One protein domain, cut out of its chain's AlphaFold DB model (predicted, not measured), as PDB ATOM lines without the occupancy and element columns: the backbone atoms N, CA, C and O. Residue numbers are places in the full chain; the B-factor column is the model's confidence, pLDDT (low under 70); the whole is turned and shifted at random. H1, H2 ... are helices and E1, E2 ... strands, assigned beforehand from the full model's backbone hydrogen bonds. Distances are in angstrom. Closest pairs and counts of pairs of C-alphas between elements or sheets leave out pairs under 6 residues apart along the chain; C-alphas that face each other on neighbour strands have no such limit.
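Overview. This is residues 2 to 149 of the 211 residues of the protein "Putative transport protein" of Actinobacillus equuli (UniProt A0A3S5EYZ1). One very long helix, H5, makes the long axis; near its first end the short helices H2, H3 and H4 and the strand hairpin E1 and E2 gather in a head. H1 crosses H5 steeply, its residues 2 to 11 sticking out, and at the far end H6 folds back along H5. The printed part has 148 residues with six named helices and two named strands, which follow each other along the chain as H1, H2, H3, H4, E1, E2, H5, H6; it is mostly helix, with one antiparallel sheet, E1 - E2. It is extended, with a radius of gyration of the C-alphas of 24.4 A and spans of 81 by 41 by 19 A.

Along the chain. Find C-alpha 2 at (23.079, -12.868, -32.972); from there H1 runs 30.3 A to residue 22. Next come H2, residues 24 to 31, H3, 35 to 43, and H4, 48 to 56, then strands E1, 59 to 62, and E2, 72 to 75. H5 runs 70.9 A from Pro 80 to C-alpha 127 at (28.396, 21.667, -26.204), and H6 holds residues 139 to 147.

Arrangement. Begin at the hub, H5. H1 touches it with residues 13 to 21 alone, at a steep tilt of 50 degrees, opposite ways; the closest C-alphas, of Phe 17 and Thr 98, are 5.4 A apart. H2 touches H5, closest at C-alphas 30 and 90, 6.8 A, and H4, at 31 and 52, 5.2 A. H3 touches H4, closest at C-alphas 41 and 48, 5.3 A. In the hairpin E1 and E2, N 60 and O 74 are 2.9 A apart, within hydrogen-bond range. H5 and H6 form a helical hairpin at a shallow tilt of 26 degrees, closest at C-alphas 121 and 139, 5.2 A. In the six helices every O i to N i+4 pair is within hydrogen-bond range.

Size, cuts and confidence. The C-alphas of Leu 43 and Gly 131, the two farthest apart, are 82.2 A from each other. The printed part has no cut; the link from H5 to H6 is long, and pLDDT is under 70 at residues 124 to 137.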
ATOM      1  N   SER A   2      21.663 -12.444 -33.121       74.19
ATOM      2  CA  SER A   2      23.079 -12.868 -32.972       74.19
ATOM      3  C   SER A   2      23.523 -13.973 -33.942       74.19
ATOM      4  O   SER A   2      24.487 -13.789 -34.671       74.19
ATOM      5  N   GLN A   3      22.759 -15.067 -34.052       82.50
ATOM      6  CA  GLN A   3      23.157 -16.238 -34.855       82.50
ATOM      7  C   GLN A   3      23.387 -15.928 -36.340       82.50
ATOM      8  O   GLN A   3      24.368 -16.374 -36.920       82.50
ATOM      9  N   LYS A   4      22.520 -15.111 -36.954       87.88
ATOM     10  CA  LYS A   4      22.687 -14.709 -38.358       87.88
ATOM     11  C   LYS A   4      23.939 -13.851 -38.563       87.88
ATOM     12  O   LYS A   4      24.578 -13.941 -39.602       87.88
ATOM     13  N   ALA A   5      24.283 -13.001 -37.594       84.19
ATOM     14  CA  ALA A   5      25.496 -12.193 -37.666       84.19
ATOM     15  C   ALA A   5      26.752 -13.067 -37.517       84.19
ATOM     16  O   ALA A   5      27.694 -12.904 -38.284       84.19
ATOM     17  N   GLU A   6      26.737 -14.025 -36.591       86.44
ATOM     18  CA  GLU A   6      27.815 -15.005 -36.409       86.44
ATOM     19  C   GLU A   6      28.025 -15.859 -37.668       86.44
ATOM     20  O   GLU A   6      29.159 -16.032 -38.111       86.44
ATOM     21  N   GLU A   7      26.942 -16.319 -38.299       89.56
ATOM     22  CA  GLU A   7      26.993 -17.073 -39.556       89.56
ATOM     23  C   GLU A   7      27.612 -16.251 -40.696       89.56
ATOM     24  O   GLU A   7      28.479 -16.741 -41.415       89.56
ATOM     25  N   LEU A   8      27.231 -14.977 -40.831       91.00
ATOM     26  CA  LEU A   8      27.805 -14.087 -41.843       91.00
ATOM     27  C   LEU A   8      29.298 -13.828 -41.614       91.00
ATOM     28  O   LEU A   8      30.056 -13.758 -42.579       91.00
ATOM     29  N   VAL A   9      29.732 -13.705 -40.357       89.81
ATOM     30  CA  VAL A   9      31.152 -13.542 -40.014       89.81
ATOM     31  C   VAL A   9      31.933 -14.814 -40.336       89.81
ATOM     32  O   VAL A   9      33.000 -14.731 -40.944       89.81
ATOM     33  N   ALA A  10      31.394 -15.986 -39.991       91.88
ATOM     34  CA  ALA A  10      32.007 -17.266 -40.329       91.88
ATOM     35  C   ALA A  10      32.120 -17.454 -41.851       91.88
ATOM     36  O   ALA A  10      33.176 -17.850 -42.343       91.88
ATOM     37  N   GLN A  11      31.072 -17.101 -42.604       93.75
ATOM     38  CA  GLN A  11      31.099 -17.151 -44.064       93.75
ATOM     39  C   GLN A  11      32.134 -16.183 -44.639       93.75
ATOM     40  O   GLN A  11      32.908 -16.573 -45.502       93.75
ATOM     41  N   ALA A  12      32.192 -14.940 -44.155       93.81
ATOM     42  CA  ALA A  12      33.169 -13.961 -44.625       93.81
ATOM     43  C   ALA A  12      34.616 -14.415 -44.366       93.81
ATOM     44  O   ALA A  12      35.467 -14.272 -45.242       93.81
ATOM     45  N   ALA A  13      34.886 -15.008 -43.199       95.44
ATOM     46  CA  ALA A  13      36.195 -15.578 -42.893       95.44
ATOM     47  C   ALA A  13      36.545 -16.732 -43.845       95.44
ATOM     48  O   ALA A  13      37.663 -16.789 -44.356       95.44
ATOM     49  N   TYR A  14      35.586 -17.619 -44.125       96.88
ATOM     50  CA  TYR A  14      35.785 -18.723 -45.063       96.88
ATOM     51  C   TYR A  14      35.991 -18.252 -46.510       96.88
ATOM     52  O   TYR A  14      36.844 -18.791 -47.210       96.88
ATOM     53  N   GLU A  15      35.267 -17.227 -46.963       96.31
ATOM     54  CA  GLU A  15      35.478 -16.628 -48.285       96.31
ATOM     55  C   GLU A  15      36.879 -16.019 -48.412       96.31
ATOM     56  O   GLU A  15      37.534 -16.193 -49.439       96.31
ATOM     57  N   GLU A  16      37.382 -15.357 -47.369       97.31
ATOM     58  CA  GLU A  16      38.757 -14.845 -47.363       97.31
ATOM     59  C   GLU A  16      39.785 -15.985 -47.370       97.31
ATOM     60  O   GLU A  16      40.775 -15.937 -48.101       97.31
ATOM     61  N   PHE A  17      39.516 -17.074 -46.646       97.94
ATOM     62  CA  PHE A  17      40.321 -18.288 -46.747       97.94
ATOM     63  C   PHE A  17      40.346 -18.852 -48.162       97.94
ATOM     64  O   PHE A  17      41.418 -19.134 -48.695       97.94
ATOM     65  N   LYS A  18      39.185 -18.960 -48.803       97.50
ATOM     66  CA  LYS A  18      39.051 -19.443 -50.175       97.50
ATOM     67  C   LYS A  18      39.783 -18.553 -51.178       97.50
ATOM     68  O   LYS A  18      40.437 -19.078 -52.079       97.50
ATOM     69  N   ARG A  19      39.742 -17.229 -51.013       97.56
ATOM     70  CA  ARG A  19      40.526 -16.282 -51.829       97.56
ATOM     71  C   ARG A  19      42.022 -16.554 -51.724       97.56
ATOM     72  O   ARG A  19      42.688 -16.667 -52.748       97.56
ATOM     73  N   ASN A  20      42.538 -16.732 -50.509       97.38
ATOM     74  CA  ASN A  20      43.950 -17.052 -50.300       97.38
ATOM     75  C   ASN A  20      44.312 -18.452 -50.822       97.38
ATOM     76  O   ASN A  20      45.362 -18.626 -51.433       97.38
ATOM     77  N   LEU A  21      43.427 -19.437 -50.650       96.69
ATOM     78  CA  LEU A  21      43.637 -20.819 -51.090       96.69
ATOM     79  C   LEU A  21      43.657 -20.972 -52.620       96.69
ATOM     80  O   LEU A  21      44.343 -21.843 -53.145       96.69
ATOM     81  N   THR A  22      42.887 -20.145 -53.331       96.81
ATOM     82  CA  THR A  22      42.774 -20.165 -54.801       96.81
ATOM     83  C   THR A  22      43.714 -19.181 -55.495       96.81
ATOM     84  O   THR A  22      43.820 -19.191 -56.722       96.81
ATOM     85  N   SER A  23      44.410 -18.336 -54.732       97.44
ATOM     86  CA  SER A  23      45.346 -17.364 -55.280       97.44
ATOM     87  C   SER A  23      46.616 -18.043 -55.781       97.44
ATOM     88  O   SER A  23      47.358 -18.672 -55.021       97.44
ATOM     89  N   VAL A  24      46.895 -17.859 -57.073       96.06
ATOM     90  CA  VAL A  24      48.131 -18.335 -57.704       96.06
ATOM     91  C   VAL A  24      49.348 -17.699 -57.041       96.06
ATOM     92  O   VAL A  24      50.321 -18.399 -56.784       96.06
ATOM     93  N   ASP A  25      49.289 -16.414 -56.698       96.62
ATOM     94  CA  ASP A  25      50.418 -15.718 -56.077       96.62
ATOM     95  C   ASP A  25      50.715 -16.263 -54.676       96.62
ATOM     96  O   ASP A  25      51.872 -16.501 -54.333       96.62
ATOM     97  N   VAL A  26      49.678 -16.532 -53.872       97.56
ATOM     98  CA  VAL A  26      49.833 -17.141 -52.537       97.56
ATOM     99  C   VAL A  26      50.437 -18.540 -52.661       97.56
ATOM    100  O   VAL A  26      51.374 -18.872 -51.930       97.56
ATOM    101  N   LEU A  27      49.956 -19.343 -53.613       98.12
ATOM    102  CA  LEU A  27      50.484 -20.677 -53.881       98.12
ATOM    103  C   LEU A  27      51.940 -20.637 -54.362       98.12
ATOM    104  O   LEU A  27      52.775 -21.366 -53.836       98.12
ATOM    105  N   VAL A  28      52.278 -19.767 -55.314       98.00
ATOM    106  CA  VAL A  28      53.649 -19.608 -55.824       98.00
ATOM    107  C   VAL A  28      54.592 -19.143 -54.716       98.00
ATOM    108  O   VAL A  28      55.686 -19.691 -54.586       98.00
ATOM    109  N   ASN A  29      54.165 -18.198 -53.878       97.50
ATOM    110  CA  ASN A  29      54.951 -17.725 -52.739       97.50
ATOM    111  C   ASN A  29      55.212 -18.838 -51.719       97.50
ATOM    112  O   ASN A  29      56.328 -18.940 -51.208       97.50
ATOM    113  N   PHE A  30      54.218 -19.681 -51.434       98.25
ATOM    114  CA  PHE A  30      54.396 -20.878 -50.611       98.25
ATOM    115  C   PHE A  30      55.390 -21.850 -51.261       98.25
ATOM    116  O   PHE A  30      56.391 -22.224 -50.651       98.25
ATOM    117  N   LEU A  31      55.157 -22.213 -52.522       98.06
ATOM    118  CA  LEU A  31      55.957 -23.195 -53.250       98.06
ATOM    119  C   LEU A  31      57.421 -22.764 -53.378       98.06
ATOM    120  O   LEU A  31      58.310 -23.585 -53.167       98.06
ATOM    121  N   ALA A  32      57.695 -21.482 -53.615       97.50
ATOM    122  CA  ALA A  32      59.051 -20.935 -53.677       97.50
ATOM    123  C   ALA A  32      59.853 -21.119 -52.371       97.50
ATOM    124  O   ALA A  32      61.087 -21.095 -52.385       97.50
ATOM    125  N   GLN A  33      59.174 -21.315 -51.238       96.50
ATOM    126  CA  GLN A  33      59.809 -21.548 -49.940       96.50
ATOM    127  C   GLN A  33      60.088 -23.033 -49.671       96.50
ATOM    128  O   GLN A  33      60.948 -23.333 -48.836       96.50
ATOM    129  N   THR A  34      59.436 -23.946 -50.396       95.94
ATOM    130  CA  THR A  34      59.589 -25.399 -50.221       95.94
ATOM    131  C   THR A  34      60.948 -25.907 -50.702       95.94
ATOM    132  O   THR A  34      61.543 -25.380 -51.647       95.94
ATOM    133  N   GLU A  35      61.448 -26.956 -50.052       93.31
ATOM    134  CA  GLU A  35      62.722 -27.575 -50.418       93.31
ATOM    135  C   GLU A  35      62.661 -28.249 -51.795       93.31
ATOM    136  O   GLU A  35      63.574 -28.051 -52.596       93.31
ATOM    137  N   THR A  36      61.555 -28.928 -52.138       91.00
ATOM    138  CA  THR A  36      61.390 -29.560 -53.458       91.00
ATOM    139  C   THR A  36      61.587 -28.564 -54.597       91.00
ATOM    140  O   THR A  36      62.325 -28.835 -55.546       91.00
ATOM    141  N   VAL A  37      60.955 -27.388 -54.521       95.69
ATOM    142  CA  VAL A  37      61.069 -26.373 -55.578       95.69
ATOM    143  C   VAL A  37      62.487 -25.822 -55.656       95.69
ATOM    144  O   VAL A  37      63.007 -25.661 -56.758       95.69
ATOM    145  N   LYS A  38      63.134 -25.568 -54.513       96.12
ATOM    146  CA  LYS A  38      64.521 -25.078 -54.467       96.12
ATOM    147  C   LYS A  38      65.492 -26.075 -55.099       96.12
ATOM    148  O   LYS A  38      66.309 -25.673 -55.924       96.12
ATOM    149  N   LEU A  39      65.366 -27.360 -54.772       94.69
ATOM    150  CA  LEU A  39      66.193 -28.423 -55.350       94.69
ATOM    151  C   LEU A  39      65.937 -28.577 -56.852       94.69
ATOM    152  O   LEU A  39      66.878 -28.604 -57.641       94.69
ATOM    153  N   LYS A  40      64.670 -28.601 -57.277       93.75
ATOM    154  CA  LYS A  40      64.309 -28.711 -58.697       93.75
ATOM    155  C   LYS A  40      64.794 -27.510 -59.517       93.75
ATOM    156  O   LYS A  40      65.280 -27.687 -60.629       93.75
ATOM    157  N   ALA A  41      64.730 -26.303 -58.958       97.00
ATOM    158  CA  ALA A  41      65.278 -25.094 -59.571       97.00
ATOM    159  C   ALA A  41      66.796 -25.173 -59.779       97.00
ATOM    160  O   ALA A  41      67.279 -24.796 -60.845       97.00
ATOM    161  N   GLN A  42      67.534 -25.716 -58.804       96.12
ATOM    162  CA  GLN A  42      68.976 -25.949 -58.929       96.12
ATOM    163  C   GLN A  42      69.294 -27.010 -59.991       96.12
ATOM    164  O   GLN A  42      70.149 -26.776 -60.841       96.12
ATOM    165  N   LEU A  43      68.580 -28.142 -59.985       94.81
ATOM    166  CA  LEU A  43      68.785 -29.240 -60.939       94.81
ATOM    167  C   LEU A  43      68.492 -28.830 -62.386       94.81
ATOM    168  O   LEU A  43      69.205 -29.230 -63.301       94.81
ATOM    169  N   GLU A  44      67.449 -28.028 -62.601       95.12
ATOM    170  CA  GLU A  44      67.052 -27.560 -63.933       95.12
ATOM    171  C   GLU A  44      67.727 -26.241 -64.345       95.12
ATOM    172  O   GLU A  44      67.481 -25.758 -65.451       95.12
ATOM    173  N   ASN A  45      68.551 -25.646 -63.473       96.44
ATOM    174  CA  ASN A  45      69.162 -24.324 -63.645       96.44
ATOM    175  C   ASN A  45      68.142 -23.232 -64.039       96.44
ATOM    176  O   ASN A  45      68.355 -22.444 -64.964       96.44
ATOM    177  N   LYS A  46      66.996 -23.203 -63.346       96.94
ATOM    178  CA  LYS A  46      65.895 -22.250 -63.570       96.94
ATOM    179  C   LYS A  46      65.658 -21.379 -62.334       96.94
ATOM    180  O   LYS A  46      65.913 -21.823 -61.217       96.94
ATOM    181  N   PRO A  47      65.096 -20.165 -62.486       97.69
ATOM    182  CA  PRO A  47      64.678 -19.369 -61.338       97.69
ATOM    183  C   PRO A  47      63.622 -20.099 -60.494       97.69
ATOM    184  O   PRO A  47      62.674 -20.668 -61.040       97.69
ATOM    185  N   ILE A  48      63.735 -20.012 -59.165       97.75
ATOM    186  CA  ILE A  48      62.801 -20.634 -58.203       97.75
ATOM    187  C   ILE A  48      61.346 -20.267 -58.515       97.75
ATOM    188  O   ILE A  48      60.485 -21.140 -58.522       97.75
ATOM    189  N   ALA A  49      61.076 -18.996 -58.830       96.00
ATOM    190  CA  ALA A  49      59.730 -18.519 -59.148       96.00
ATOM    191  C   ALA A  49      59.114 -19.230 -60.368       96.00
ATOM    192  O   ALA A  49      57.928 -19.553 -60.358       96.00
ATOM    193  N   VAL A  50      59.921 -19.538 -61.390       96.81
ATOM    194  CA  VAL A  50      59.459 -20.251 -62.592       96.81
ATOM    195  C   VAL A  50      59.088 -21.691 -62.246       96.81
ATOM    196  O   VAL A  50      58.031 -22.174 -62.648       96.81
ATOM    197  N   VAL A  51      59.924 -22.371 -61.459       97.69
ATOM    198  CA  VAL A  51      59.652 -23.749 -61.022       97.69
ATOM    199  C   VAL A  51      58.449 -23.807 -60.077       97.69
ATOM    200  O   VAL A  51      57.618 -24.704 -60.208       97.69
ATOM    201  N   ALA A  52      58.304 -22.830 -59.179       97.62
ATOM    202  CA  ALA A  52      57.135 -22.693 -58.311       97.62
ATOM    203  C   ALA A  52      55.846 -22.528 -59.130       97.62
ATOM    204  O   ALA A  52      54.860 -23.210 -58.864       97.62
ATOM    205  N   GLN A  53      55.862 -21.689 -60.169       96.81
ATOM    206  CA  GLN A  53      54.708 -21.485 -61.045       96.81
ATOM    207  C   GLN A  53      54.355 -22.736 -61.859       96.81
ATOM    208  O   GLN A  53      53.180 -23.051 -62.024       96.81
ATOM    209  N   GLN A  54      55.352 -23.498 -62.309       94.94
ATOM    210  CA  GLN A  54      55.127 -24.794 -62.958       94.94
ATOM    211  C   GLN A  54      54.554 -25.835 -61.990       94.94
ATOM    212  O   GLN A  54      53.690 -26.619 -62.365       94.94
ATOM    213  N   MET A  55      55.014 -25.853 -60.739       95.25
ATOM    214  CA  MET A  55      54.475 -26.754 -59.720       95.25
ATOM    215  C   MET A  55      53.058 -26.349 -59.292       95.25
ATOM    216  O   MET A  55      52.238 -27.222 -59.015       95.25
ATOM    217  N   ALA A  56      52.733 -25.055 -59.313       96.75
ATOM    218  CA  ALA A  56      51.397 -24.556 -59.000       96.75
ATOM    219  C   ALA A  56      50.315 -25.157 -59.915       96.75
ATOM    220  O   ALA A  56      49.196 -25.371 -59.461       96.75
ATOM    221  N   THR A  57      50.642 -25.524 -61.161       95.81
ATOM    222  CA  THR A  57      49.677 -26.163 -62.079       95.81
ATOM    223  C   THR A  57      49.271 -27.576 -61.652       95.81
ATOM    224  O   THR A  57      48.331 -28.128 -62.215       95.81
ATOM    225  N   GLN A  58      49.992 -28.190 -60.708       95.12
ATOM    226  CA  GLN A  58      49.647 -29.499 -60.150       95.12
ATOM    227  C   GLN A  58      48.592 -29.403 -59.045       95.12
ATOM    228  O   GLN A  58      48.067 -30.432 -58.617       95.12
ATOM    229  N   PHE A  59      48.293 -28.191 -58.566       96.62
ATOM    230  CA  PHE A  59      47.217 -27.944 -57.620       96.62
ATOM    231  C   PHE A  59      45.915 -27.694 -58.373       96.62
ATOM    232  O   PHE A  59      45.855 -26.909 -59.317       96.62
ATOM    233  N   VAL A  60      44.854 -28.348 -57.917       95.81
ATOM    234  CA  VAL A  60      43.509 -28.215 -58.474       95.81
ATOM    235  C   VAL A  60      42.552 -27.868 -57.351       95.81
ATOM    236  O   VAL A  60      42.529 -28.543 -56.316       95.81
ATOM    237  N   PHE A  61      41.766 -26.819 -57.579       96.50
ATOM    238  CA  PHE A  61      40.698 -26.394 -56.692       96.50
ATOM    239  C   PHE A  61      39.340 -26.563 -57.376       96.50
ATOM    240  O   PHE A  61      39.082 -25.954 -58.415       96.50
ATOM    241  N   ASP A  62      38.463 -27.344 -56.751       95.19
ATOM    242  CA  ASP A  62      37.090 -27.569 -57.189       95.19
ATOM    243  C   ASP A  62      36.119 -26.916 -56.208       95.19
ATOM    244  O   ASP A  62      36.138 -27.195 -55.005       95.19
ATOM    245  N   ASN A  63      35.226 -26.082 -56.736       94.88
ATOM    246  CA  ASN A  63      34.160 -25.478 -55.945       94.88
ATOM    247  C   ASN A  63      33.099 -26.513 -55.544       94.88
ATOM    248  O   ASN A  63      32.792 -27.448 -56.292       94.88
ATOM    249  N   ALA A  64      32.467 -26.280 -54.397       93.75
ATOM    250  CA  ALA A  64      31.300 -27.012 -53.952       93.75
ATOM    251  C   ALA A  64      30.200 -26.972 -55.026       93.75
ATOM    252  O   ALA A  64      29.909 -25.947 -55.646       93.75
ATOM    253  N   SER A  65      29.572 -28.118 -55.245       93.44
ATOM    254  CA  SER A  65      28.516 -28.330 -56.224       93.44
ATOM    255  C   SER A  65      27.464 -29.290 -55.672       93.44
ATOM    256  O   SER A  65      27.652 -29.928 -54.637       93.44
ATOM    257  N   LYS A  66      26.354 -29.481 -56.397       90.69
ATOM    258  CA  LYS A  66      25.311 -30.447 -55.998       90.69
ATOM    259  C   LYS A  66      25.839 -31.879 -55.827       90.69
ATOM    260  O   LYS A  66      25.291 -32.632 -55.033       90.69
ATOM    261  N   ARG A  67      26.874 -32.264 -56.584       89.75
ATOM    262  CA  ARG A  67      27.502 -33.597 -56.507       89.75
ATOM    263  C   ARG A  67      28.634 -33.662 -55.480       89.75
ATOM    264  O   ARG A  67      29.063 -34.753 -55.125       89.75
ATOM    265  N   GLN A  68      29.111 -32.510 -55.020       87.31
ATOM    266  CA  GLN A  68      30.237 -32.389 -54.112       87.31
ATOM    267  C   GLN A  68      29.977 -31.228 -53.144       87.31
ATOM    268  O   GLN A  68      30.316 -30.091 -53.453       87.31
ATOM    269  N   PRO A  69      29.378 -31.478 -51.973       89.38
ATOM    270  CA  PRO A  69      28.844 -30.420 -51.111       89.38
ATOM    271  C   PRO A  69      29.909 -29.550 -50.419       89.38
ATOM    272  O   PRO A  69      29.552 -28.635 -49.685       89.38
ATOM    273  N   ALA A  70      31.199 -29.829 -50.624       92.50
ATOM    274  CA  ALA A  70      32.310 -29.084 -50.047       92.50
ATOM    275  C   ALA A  70      33.370 -28.773 -51.109       92.50
ATOM    276  O   ALA A  70      33.620 -29.591 -52.001       92.50
ATOM    277  N   ASP A  71      34.015 -27.614 -50.973       96.56
ATOM    278  CA  ASP A  71      35.185 -27.262 -51.775       96.56
ATOM    279  C   ASP A  71      36.288 -28.317 -51.588       96.56
ATOM    280  O   ASP A  71      36.462 -28.885 -50.502       96.56
ATOM    281  N   ARG A  72      37.042 -28.593 -52.652       95.44
ATOM    282  CA  ARG A  72      38.149 -29.551 -52.640       95.44
ATOM    283  C   ARG A  72      39.401 -28.912 -53.182       95.44
ATOM    284  O   ARG A  72      39.390 -28.275 -54.226       95.44
ATOM    285  N   LEU A  73      40.490 -29.198 -52.491       96.12
ATOM    286  CA  LEU A  73      41.835 -28.935 -52.953       96.12
ATOM    287  C   LEU A  73      42.566 -30.270 -53.098       96.12
ATOM    288  O   LEU A  73      42.471 -31.140 -52.228       96.12
ATOM    289  N   SER A  74      43.292 -30.435 -54.194       95.06
ATOM    290  CA  SER A  74      44.150 -31.593 -54.436       95.06
ATOM    291  C   SER A  74      45.448 -31.183 -55.109       95.06
ATOM    292  O   SER A  74      45.492 -30.169 -55.797       95.06
ATOM    293  N   VAL A  75      46.486 -31.996 -54.921       94.56
ATOM    294  CA  VAL A  75      47.788 -31.841 -55.570       94.56
ATOM    295  C   VAL A  75      48.237 -33.179 -56.144       94.56
ATOM    296  O   VAL A  75      48.011 -34.230 -55.537       94.56
ATOM    297  N   SER A  76      48.871 -33.143 -57.310       91.94
ATOM    298  CA  SER A  76      49.537 -34.297 -57.910       91.94
ATOM    299  C   SER A  76      51.052 -34.208 -57.712       91.94
ATOM    300  O   SER A  76      51.678 -33.223 -58.090       91.94
ATOM    301  N   SER A  77      51.649 -35.254 -57.137       90.50
ATOM    302  CA  SER A  77      53.103 -35.462 -57.112       90.50
ATOM    303  C   SER A  77      53.426 -36.918 -57.459       90.50
ATOM    304  O   SER A  77      52.588 -37.808 -57.301       90.50
ATOM    305  N   ALA A  78      54.651 -37.151 -57.931       88.38
ATOM    306  CA  ALA A  78      55.215 -38.485 -58.093       88.38
ATOM    307  C   ALA A  78      55.436 -39.188 -56.742       88.38
ATOM    308  O   ALA A  78      55.419 -40.417 -56.689       88.38
ATOM    309  N   ASN A  79      55.612 -38.427 -55.655       89.62
ATOM    310  CA  ASN A  79      55.716 -38.958 -54.301       89.62
ATOM    311  C   ASN A  79      54.393 -38.725 -53.531       89.62
ATOM    312  O   ASN A  79      53.993 -37.573 -53.327       89.62
ATOM    313  N   PRO A  80      53.702 -39.792 -53.080       90.94
ATOM    314  CA  PRO A  80      52.435 -39.667 -52.359       90.94
ATOM    315  C   PRO A  80      52.572 -38.995 -50.981       90.94
ATOM    316  O   PRO A  80      51.642 -38.309 -50.549       90.94
ATOM    317  N   GLU A  81      53.707 -39.150 -50.296       91.19
ATOM    318  CA  GLU A  81      53.973 -38.488 -49.011       91.19
ATOM    319  C   GLU A  81      54.183 -36.988 -49.206       91.19
ATOM    320  O   GLU A  81      53.596 -36.173 -48.496       91.19
ATOM    321  N   GLU A  82      54.947 -36.622 -50.235       91.25
ATOM    322  CA  GLU A  82      55.167 -35.227 -50.606       91.25
ATOM    323  C   GLU A  82      53.845 -34.529 -50.955       91.25
ATOM    324  O   GLU A  82      53.587 -33.424 -50.482       91.25
ATOM    325  N   ALA A  83      52.971 -35.181 -51.731       92.88
ATOM    326  CA  ALA A  83      51.653 -34.640 -52.066       92.88
ATOM    327  C   ALA A  83      50.828 -34.322 -50.807       92.88
ATOM    328  O   ALA A  83      50.227 -33.251 -50.703       92.88
ATOM    329  N   GLN A  84      50.813 -35.232 -49.829       94.50
ATOM    330  CA  GLN A  84      50.098 -35.020 -48.571       94.50
ATOM    331  C   GLN A  84      50.696 -33.858 -47.769       94.50
ATOM    332  O   GLN A  84      49.945 -33.013 -47.269       94.50
ATOM    333  N   GLN A  85      52.026 -33.794 -47.674       94.56
ATOM    334  CA  GLN A  85      52.732 -32.748 -46.937       94.56
ATOM    335  C   GLN A  85      52.508 -31.375 -47.567       94.56
ATOM    336  O   GLN A  85      52.119 -30.447 -46.860       94.56
ATOM    337  N   LEU A  86      52.677 -31.256 -48.887       95.44
ATOM    338  CA  LEU A  86      52.434 -30.023 -49.634       95.44
ATOM    339  C   LEU A  86      50.998 -29.536 -49.447       95.44
ATOM    340  O   LEU A  86      50.781 -28.359 -49.172       95.44
ATOM    341  N   LEU A  87      50.020 -30.441 -49.539       96.19
ATOM    342  CA  LEU A  87      48.614 -30.093 -49.362       96.19
ATOM    343  C   LEU A  87      48.327 -29.587 -47.942       96.19
ATOM    344  O   LEU A  87      47.685 -28.553 -47.770       96.19
ATOM    345  N   SER A  88      48.822 -30.294 -46.925       96.00
ATOM    346  CA  SER A  88      48.641 -29.920 -45.519       96.00
ATOM    347  C   SER A  88      49.299 -28.572 -45.195       96.00
ATOM    348  O   SER A  88      48.665 -27.681 -44.624       96.00
ATOM    349  N   GLN A  89      50.553 -28.393 -45.618       96.94
ATOM    350  CA  GLN A  89      51.317 -27.171 -45.375       96.94
ATOM    351  C   GLN A  89      50.729 -25.974 -46.123       96.94
ATOM    352  O   GLN A  89      50.638 -24.894 -45.543       96.94
ATOM    353  N   PHE A  90      50.270 -26.156 -47.364       97.94
ATOM    354  CA  PHE A  90      49.653 -25.071 -48.118       97.94
ATOM    355  C   PHE A  90      48.327 -24.618 -47.494       97.94
ATOM    356  O   PHE A  90      48.089 -23.419 -47.370       97.94
ATOM    357  N   ILE A  91      47.490 -25.547 -47.019       97.25
ATOM    358  CA  ILE A  91      46.249 -25.204 -46.302       97.25
ATOM    359  C   ILE A  91      46.557 -24.402 -45.030       97.25
ATOM    360  O   ILE A  91      45.911 -23.386 -44.763       97.25
ATOM    361  N   ALA A  92      47.569 -24.819 -44.263       96.50
ATOM    362  CA  ALA A  92      48.009 -24.088 -43.078       96.50
ATOM    363  C   ALA A  92      48.549 -22.691 -43.432       96.50
ATOM    364  O   ALA A  92      48.196 -21.712 -42.772       96.50
ATOM    365  N   PHE A  93      49.345 -22.585 -44.500       97.44
ATOM    366  CA  PHE A  93      49.882 -21.323 -45.008       97.44
ATOM    367  C   PHE A  93      48.768 -20.364 -45.451       97.44
ATOM    368  O   PHE A  93      48.748 -19.207 -45.032       97.44
ATOM    369  N   ALA A  94      47.788 -20.846 -46.218       97.50
ATOM    370  CA  ALA A  94      46.639 -20.055 -46.645       97.50
ATOM    371  C   ALA A  94      45.797 -19.572 -45.450       97.50
ATOM    372  O   ALA A  94      45.369 -18.416 -45.420       97.50
ATOM    373  N   ASN A  95      45.605 -20.407 -44.422       96.69
ATOM    374  CA  ASN A  95      44.925 -19.989 -43.193       96.69
ATOM    375  C   ASN A  95      45.735 -18.942 -42.413       96.69
ATOM    376  O   ASN A  95      45.155 -18.001 -41.879       96.69
ATOM    377  N   GLN A  96      47.066 -19.052 -42.383       95.81
ATOM    378  CA  GLN A  96      47.927 -18.034 -41.777       95.81
ATOM    379  C   GLN A  96      47.806 -16.689 -42.502       95.81
ATOM    380  O   GLN A  96      47.642 -15.660 -41.849       95.81
ATOM    381  N   GLN A  97      47.816 -16.694 -43.837       95.81
ATOM    382  CA  GLN A  97      47.609 -15.482 -44.632       95.81
ATOM    383  C   GLN A  97      46.225 -14.872 -44.373       95.81
ATOM    384  O   GLN A  97      46.099 -13.670 -44.160       95.81
ATOM    385  N   THR A  98      45.199 -15.720 -44.295       96.25
ATOM    386  CA  THR A  98      43.820 -15.313 -43.986       96.25
ATOM    387  C   THR A  98      43.728 -14.638 -42.625       96.25
ATOM    388  O   THR A  98      43.158 -13.556 -42.510       96.25
ATOM    389  N   LYS A  99      44.336 -15.237 -41.593       94.31
ATOM    390  CA  LYS A  99      44.423 -14.636 -40.258       94.31
ATOM    391  C   LYS A  99      45.045 -13.246 -40.310       94.31
ATOM    392  O   LYS A  99      44.497 -12.313 -39.733       94.31
ATOM    393  N   GLN A 100      46.173 -13.102 -41.003       93.75
ATOM    394  CA  GLN A 100      46.867 -11.820 -41.118       93.75
ATOM    395  C   GLN A 100      45.988 -10.763 -41.795       93.75
ATOM    396  O   GLN A 100      45.869  -9.658 -41.265       93.75
ATOM    397  N   THR A 101      45.327 -11.111 -42.901       94.25
ATOM    398  CA  THR A 101      44.420 -10.205 -43.617       94.25
ATOM    399  C   THR A 101      43.237  -9.788 -42.745       94.25
ATOM    400  O   THR A 101      43.009  -8.594 -42.548       94.25
ATOM    401  N   LEU A 102      42.516 -10.748 -42.155       93.88
ATOM    402  CA  LEU A 102      41.340 -10.467 -41.325       93.88
ATOM    403  C   LEU A 102      41.698  -9.630 -40.091       93.88
ATOM    404  O   LEU A 102      40.984  -8.682 -39.755       93.88
ATOM    405  N   ASN A 103      42.824  -9.929 -39.441       92.56
ATOM    406  CA  ASN A 103      43.294  -9.172 -38.285       92.56
ATOM    407  C   ASN A 103      43.691  -7.743 -38.678       92.56
ATOM    408  O   ASN A 103      43.316  -6.796 -37.984       92.56
ATOM    409  N   ALA A 104      44.399  -7.565 -39.797       92.62
ATOM    410  CA  ALA A 104      44.765  -6.243 -40.301       92.62
ATOM    411  C   ALA A 104      43.522  -5.401 -40.632       92.62
ATOM    412  O   ALA A 104      43.442  -4.232 -40.241       92.62
ATOM    413  N   GLU A 105      42.518  -5.997 -41.279       92.19
ATOM    414  CA  GLU A 105      41.243  -5.332 -41.544       92.19
ATOM    415  C   GLU A 105      40.500  -4.953 -40.263       92.19
ATOM    416  O   GLU A 105      39.969  -3.843 -40.166       92.19
ATOM    417  N   LEU A 106      40.448  -5.855 -39.280       91.00
ATOM    418  CA  LEU A 106      39.777  -5.601 -38.009       91.00
ATOM    419  C   LEU A 106      40.456  -4.452 -37.259       91.00
ATOM    420  O   LEU A 106      39.769  -3.540 -36.803       91.00
ATOM    421  N   ILE A 107      41.790  -4.441 -37.202       90.31
ATOM    422  CA  ILE A 107      42.573  -3.352 -36.601       90.31
ATOM    423  C   ILE A 107      42.290  -2.023 -37.314       90.31
ATOM    424  O   ILE A 107      42.069  -1.004 -36.656       90.31
ATOM    425  N   ALA A 108      42.251  -2.015 -38.649       92.25
ATOM    426  CA  ALA A 108      41.970  -0.808 -39.425       92.25
ATOM    427  C   ALA A 108      40.548  -0.274 -39.172       92.25
ATOM    428  O   ALA A 108      40.377   0.911 -38.867       92.25
ATOM    429  N   LYS A 109      39.531  -1.144 -39.229       91.56
ATOM    430  CA  LYS A 109      38.127  -0.794 -38.946       91.56
ATOM    431  C   LYS A 109      37.961  -0.306 -37.507       91.56
ATOM    432  O   LYS A 109      37.300   0.706 -37.277       91.56
ATOM    433  N   TRP A 110      38.616  -0.969 -36.557       89.94
ATOM    434  CA  TRP A 110      38.624  -0.576 -35.152       89.94
ATOM    435  C   TRP A 110      39.218   0.815 -34.945       89.94
ATOM    436  O   TRP A 110      38.617   1.644 -34.268       89.94
ATOM    437  N   LYS A 111      40.358   1.109 -35.578       90.44
ATOM    438  CA  LYS A 111      40.999   2.427 -35.511       90.44
ATOM    439  C   LYS A 111      40.074   3.537 -36.016       90.44
ATOM    440  O   LYS A 111      39.990   4.589 -35.383       90.44
ATOM    441  N   ILE A 112      39.368   3.302 -37.123       92.44
ATOM    442  CA  ILE A 112      38.396   4.258 -37.678       92.44
ATOM    443  C   ILE A 112      37.236   4.469 -36.702       92.44
ATOM    444  O   ILE A 112      36.922   5.610 -36.364       92.44
ATOM    445  N   LEU A 113      36.632   3.384 -36.211       88.38
ATOM    446  CA  LEU A 113      35.511   3.443 -35.275       88.38
ATOM    447  C   LEU A 113      35.898   4.160 -33.973       88.38
ATOM    448  O   LEU A 113      35.169   5.025 -33.492       88.38
ATOM    449  N   PHE A 114      37.072   3.840 -33.431       89.38
ATOM    450  CA  PHE A 114      37.612   4.482 -32.241       89.38
ATOM    451  C   PHE A 114      37.786   5.989 -32.443       89.38
ATOM    452  O   PHE A 114      37.381   6.779 -31.591       89.38
ATOM    453  N   GLN A 115      38.341   6.402 -33.586       88.62
ATOM    454  CA  GLN A 115      38.519   7.816 -33.900       88.62
ATOM    455  C   GLN A 115      37.174   8.544 -34.026       88.62
ATOM    456  O   GLN A 115      37.037   9.650 -33.509       88.62
ATOM    457  N   GLN A 116      36.163   7.916 -34.637       87.12
ATOM    458  CA  GLN A 116      34.809   8.474 -34.723       87.12
ATOM    459  C   GLN A 116      34.181   8.673 -33.338       87.12
ATOM    460  O   GLN A 116      33.654   9.748 -33.051       87.12
ATOM    461  N   VAL A 117      34.268   7.669 -32.457       86.31
ATOM    462  CA  VAL A 117      33.733   7.761 -31.087       86.31
ATOM    463  C   VAL A 117      34.476   8.808 -30.268       86.31
ATOM    464  O   VAL A 117      33.837   9.587 -29.562       86.31
ATOM    465  N   LYS A 118      35.805   8.878 -30.393       86.12
ATOM    466  CA  LYS A 118      36.619   9.906 -29.742       86.12
ATOM    467  C   LYS A 118      36.188  11.313 -30.171       86.12
ATOM    468  O   LYS A 118      35.897  12.139 -29.313       86.12
ATOM    469  N   THR A 119      36.081  11.568 -31.475       84.94
ATOM    470  CA  THR A 119      35.657  12.874 -31.998       84.94
ATOM    471  C   THR A 119      34.227  13.226 -31.573       84.94
ATOM    472  O   THR A 119      33.965  14.365 -31.189       84.94
ATOM    473  N   ALA A 120      33.300  12.263 -31.570       81.50
ATOM    474  CA  ALA A 120      31.937  12.488 -31.085       81.50
ATOM    475  C   ALA A 120      31.899  12.863 -29.591       81.50
ATOM    476  O   ALA A 120      31.151  13.765 -29.209       81.50
ATOM    477  N   ALA A 121      32.723  12.210 -28.762       80.31
ATOM    478  CA  ALA A 121      32.860  12.541 -27.345       80.31
ATOM    479  C   ALA A 121      33.408  13.966 -27.149       80.31
ATOM    480  O   ALA A 121      32.828  14.745 -26.395       80.31
ATOM    481  N   GLU A 122      34.467  14.338 -27.875       77.44
ATOM    482  CA  GLU A 122      35.087  15.672 -27.815       77.44
ATOM    483  C   GLU A 122      34.111  16.794 -28.223       77.44
ATOM    484  O   GLU A 122      33.977  17.783 -27.501       77.44
ATOM    485  N   ILE A 123      33.363  16.627 -29.324       76.00
ATOM    486  CA  ILE A 123      32.367  17.613 -29.790       76.00
ATOM    487  C   ILE A 123      31.257  17.818 -28.752       76.00
ATOM    488  O   ILE A 123      30.840  18.947 -28.492       76.00
ATOM    489  N   LYS A 124      30.752  16.732 -28.155       67.44
ATOM    490  CA  LYS A 124      29.651  16.809 -27.187       67.44
ATOM    491  C   LYS A 124      30.083  17.439 -25.865       67.44
ATOM    492  O   LYS A 124      29.306  18.221 -25.329       67.44
ATOM    493  N   LEU A 125      31.313  17.191 -25.410       58.75
ATOM    494  CA  LEU A 125      31.891  17.863 -24.238       58.75
ATOM    495  C   LEU A 125      31.971  19.388 -24.420       58.75
ATOM    496  O   LEU A 125      31.721  20.124 -23.467       58.75
ATOM    497  N   GLY A 126      32.247  19.869 -25.640       54.03
ATOM    498  CA  GLY A 126      32.244  21.301 -25.966       54.03
ATOM    499  C   GLY A 126      30.852  21.955 -25.967       54.03
ATOM    500  O   GLY A 126      30.750  23.161 -25.763       54.03
ATOM    501  N   ALA A 127      29.779  21.176 -26.152       55.25
ATOM    502  CA  ALA A 127      28.396  21.667 -26.204       55.25
ATOM    503  C   ALA A 127      27.636  21.578 -24.859       55.25
ATOM    504  O   ALA A 127      26.584  22.192 -24.710       55.25
ATOM    505  N   THR A 128      28.139  20.836 -23.865       53.03
ATOM    506  CA  THR A 128      27.448  20.558 -22.583       53.03
ATOM    507  C   THR A 128      27.636  21.606 -21.471       53.03
ATOM    508  O   THR A 128      27.391  21.306 -20.307       53.03
ATOM    509  N   GLN A 129      28.007  22.855 -21.782       51.69
ATOM    510  CA  GLN A 129      28.077  23.927 -20.767       51.69
ATOM    511  C   GLN A 129      26.717  24.516 -20.335       51.69
ATOM    512  O   GLN A 129      26.685  25.373 -19.455       51.69
ATOM    513  N   GLN A 130      25.583  24.062 -20.877       49.50
ATOM    514  CA  GLN A 130      24.262  24.524 -20.434       49.50
ATOM    515  C   GLN A 130      23.390  23.377 -19.924       49.50
ATOM    516  O   GLN A 130      22.837  22.605 -20.698       49.50
ATOM    517  N   GLY A 131      23.253  23.330 -18.596       47.91
ATOM    518  CA  GLY A 131      22.021  22.948 -17.907       47.91
ATOM    519  C   GLY A 131      21.494  21.532 -18.136       47.91
ATOM    520  O   GLY A 131      20.679  21.295 -19.015       47.91
ATOM    521  N   ASN A 132      21.878  20.628 -17.234       53.25
ATOM    522  CA  ASN A 132      21.058  19.547 -16.675       53.25
ATOM    523  C   ASN A 132      20.021  18.866 -17.596       53.25
ATOM    524  O   ASN A 132      18.849  18.766 -17.242       53.25
ATOM    525  N   GLN A 133      20.449  18.335 -18.743       53.22
ATOM    526  CA  GLN A 133      19.751  17.242 -19.422       53.22
ATOM    527  C   GLN A 133      20.785  16.231 -19.908       53.22
ATOM    528  O   GLN A 133      21.554  16.471 -20.838       53.22
ATOM    529  N   ILE A 134      20.828  15.101 -19.205       51.94
ATOM    530  CA  ILE A 134      21.695  13.956 -19.472       51.94
ATOM    531  C   ILE A 134      21.269  13.372 -20.823       51.94
ATOM    532  O   ILE A 134      20.319  12.597 -20.913       51.94
ATOM    533  N   ALA A 135      21.920  13.808 -21.902       51.06
ATOM    534  CA  ALA A 135      21.635  13.310 -23.237       51.06
ATOM    535  C   ALA A 135      21.967  11.811 -23.306       51.06
ATOM    536  O   ALA A 135      23.075  11.392 -22.976       51.06
ATOM    537  N   ALA A 136      20.990  11.027 -23.758       51.34
ATOM    538  CA  ALA A 136      20.904   9.565 -23.788       51.34
ATOM    539  C   ALA A 136      21.952   8.814 -24.656       51.34
ATOM    540  O   ALA A 136      21.659   7.771 -25.239       51.34
ATOM    541  N   GLN A 137      23.186   9.310 -24.759       59.38
ATOM    542  CA  GLN A 137      24.323   8.629 -25.379       59.38
ATOM    543  C   GLN A 137      25.596   8.947 -24.585       59.38
ATOM    544  O   GLN A 137      26.277   9.933 -24.855       59.38
ATOM    545  N   ASP A 138      25.925   8.099 -23.610       70.88
ATOM    546  CA  ASP A 138      27.171   8.180 -22.841       70.88
ATOM    547  C   ASP A 138      28.388   7.823 -23.720       70.88
ATOM    548  O   ASP A 138      28.827   6.674 -23.822       70.88
ATOM    549  N   TRP A 139      28.906   8.824 -24.434       72.81
ATOM    550  CA  TRP A 139      30.065   8.692 -25.319       72.81
ATOM    551  C   TRP A 139      31.362   8.402 -24.561       72.81
ATOM    552  O   TRP A 139      32.229   7.704 -25.090       72.81
ATOM    553  N   ASN A 140      31.475   8.873 -23.317       73.44
ATOM    554  CA  ASN A 140      32.622   8.594 -22.457       73.44
ATOM    555  C   ASN A 140      32.633   7.124 -22.028       73.44
ATOM    556  O   ASN A 140      33.673   6.472 -22.132       73.44
ATOM    557  N   GLY A 141      31.475   6.574 -21.654       77.81
ATOM    558  CA  GLY A 141      31.307   5.143 -21.401       77.81
ATOM    559  C   GLY A 141      31.647   4.291 -22.625       77.81
ATOM    560  O   GLY A 141      32.423   3.344 -22.520       77.81
ATOM    561  N   LYS A 142      31.172   4.667 -23.822       79.69
ATOM    562  CA  LYS A 142      31.545   3.977 -25.077       79.69
ATOM    563  C   LYS A 142      33.050   4.021 -25.346       79.69
ATOM    564  O   LYS A 142      33.625   3.007 -25.734       79.69
ATOM    565  N   LEU A 143      33.697   5.164 -25.123       79.06
ATOM    566  CA  LEU A 143      35.143   5.306 -25.292       79.06
ATOM    567  C   LEU A 143      35.922   4.443 -24.288       79.06
ATOM    568  O   LEU A 143      36.921   3.828 -24.662       79.06
ATOM    569  N   ALA A 144      35.461   4.361 -23.037       82.88
ATOM    570  CA  ALA A 144      36.045   3.492 -22.018       82.88
ATOM    571  C   ALA A 144      35.917   2.008 -22.398       82.88
ATOM    572  O   ALA A 144      36.906   1.277 -22.342       82.88
ATOM    573  N   LEU A 145      34.743   1.588 -22.883       81.94
ATOM    574  CA  LEU A 145      34.515   0.228 -23.380       81.94
ATOM    575  C   LEU A 145      35.425  -0.106 -24.568       81.94
ATOM    576  O   LEU A 145      36.022  -1.179 -24.600       81.94
ATOM    577  N   MET A 146      35.612   0.824 -25.508       84.56
ATOM    578  CA  MET A 146      36.545   0.616 -26.620       84.56
ATOM    579  C   MET A 146      37.992   0.446 -26.135       84.56
ATOM    580  O   MET A 146      38.715  -0.426 -26.607       84.56
ATOM    581  N   ARG A 147      38.433   1.219 -25.142       82.19
ATOM    582  CA  ARG A 147      39.789   1.058 -24.586       82.19
ATOM    583  C   ARG A 147      40.007  -0.292 -23.897       82.19
ATOM    584  O   ARG A 147      41.149  -0.725 -23.809       82.19
ATOM    585  N   SER A 148      38.944  -0.946 -23.425       83.62
ATOM    586  CA  SER A 148      39.025  -2.253 -22.756       83.62
ATOM    587  C   SER A 148      39.070  -3.468 -23.692       83.62
ATOM    588  O   SER A 148      39.157  -4.595 -23.204       83.62
ATOM    589  N   VAL A 149      39.003  -3.279 -25.016       82.50
ATOM    590  CA  VAL A 149      39.051  -4.402 -25.966       82.50
ATOM    591  C   VAL A 149      40.419  -5.084 -25.909       82.50
ATOM    592  O   VAL A 149      41.460  -4.435 -25.990       82.50
TER     593      VAL A 149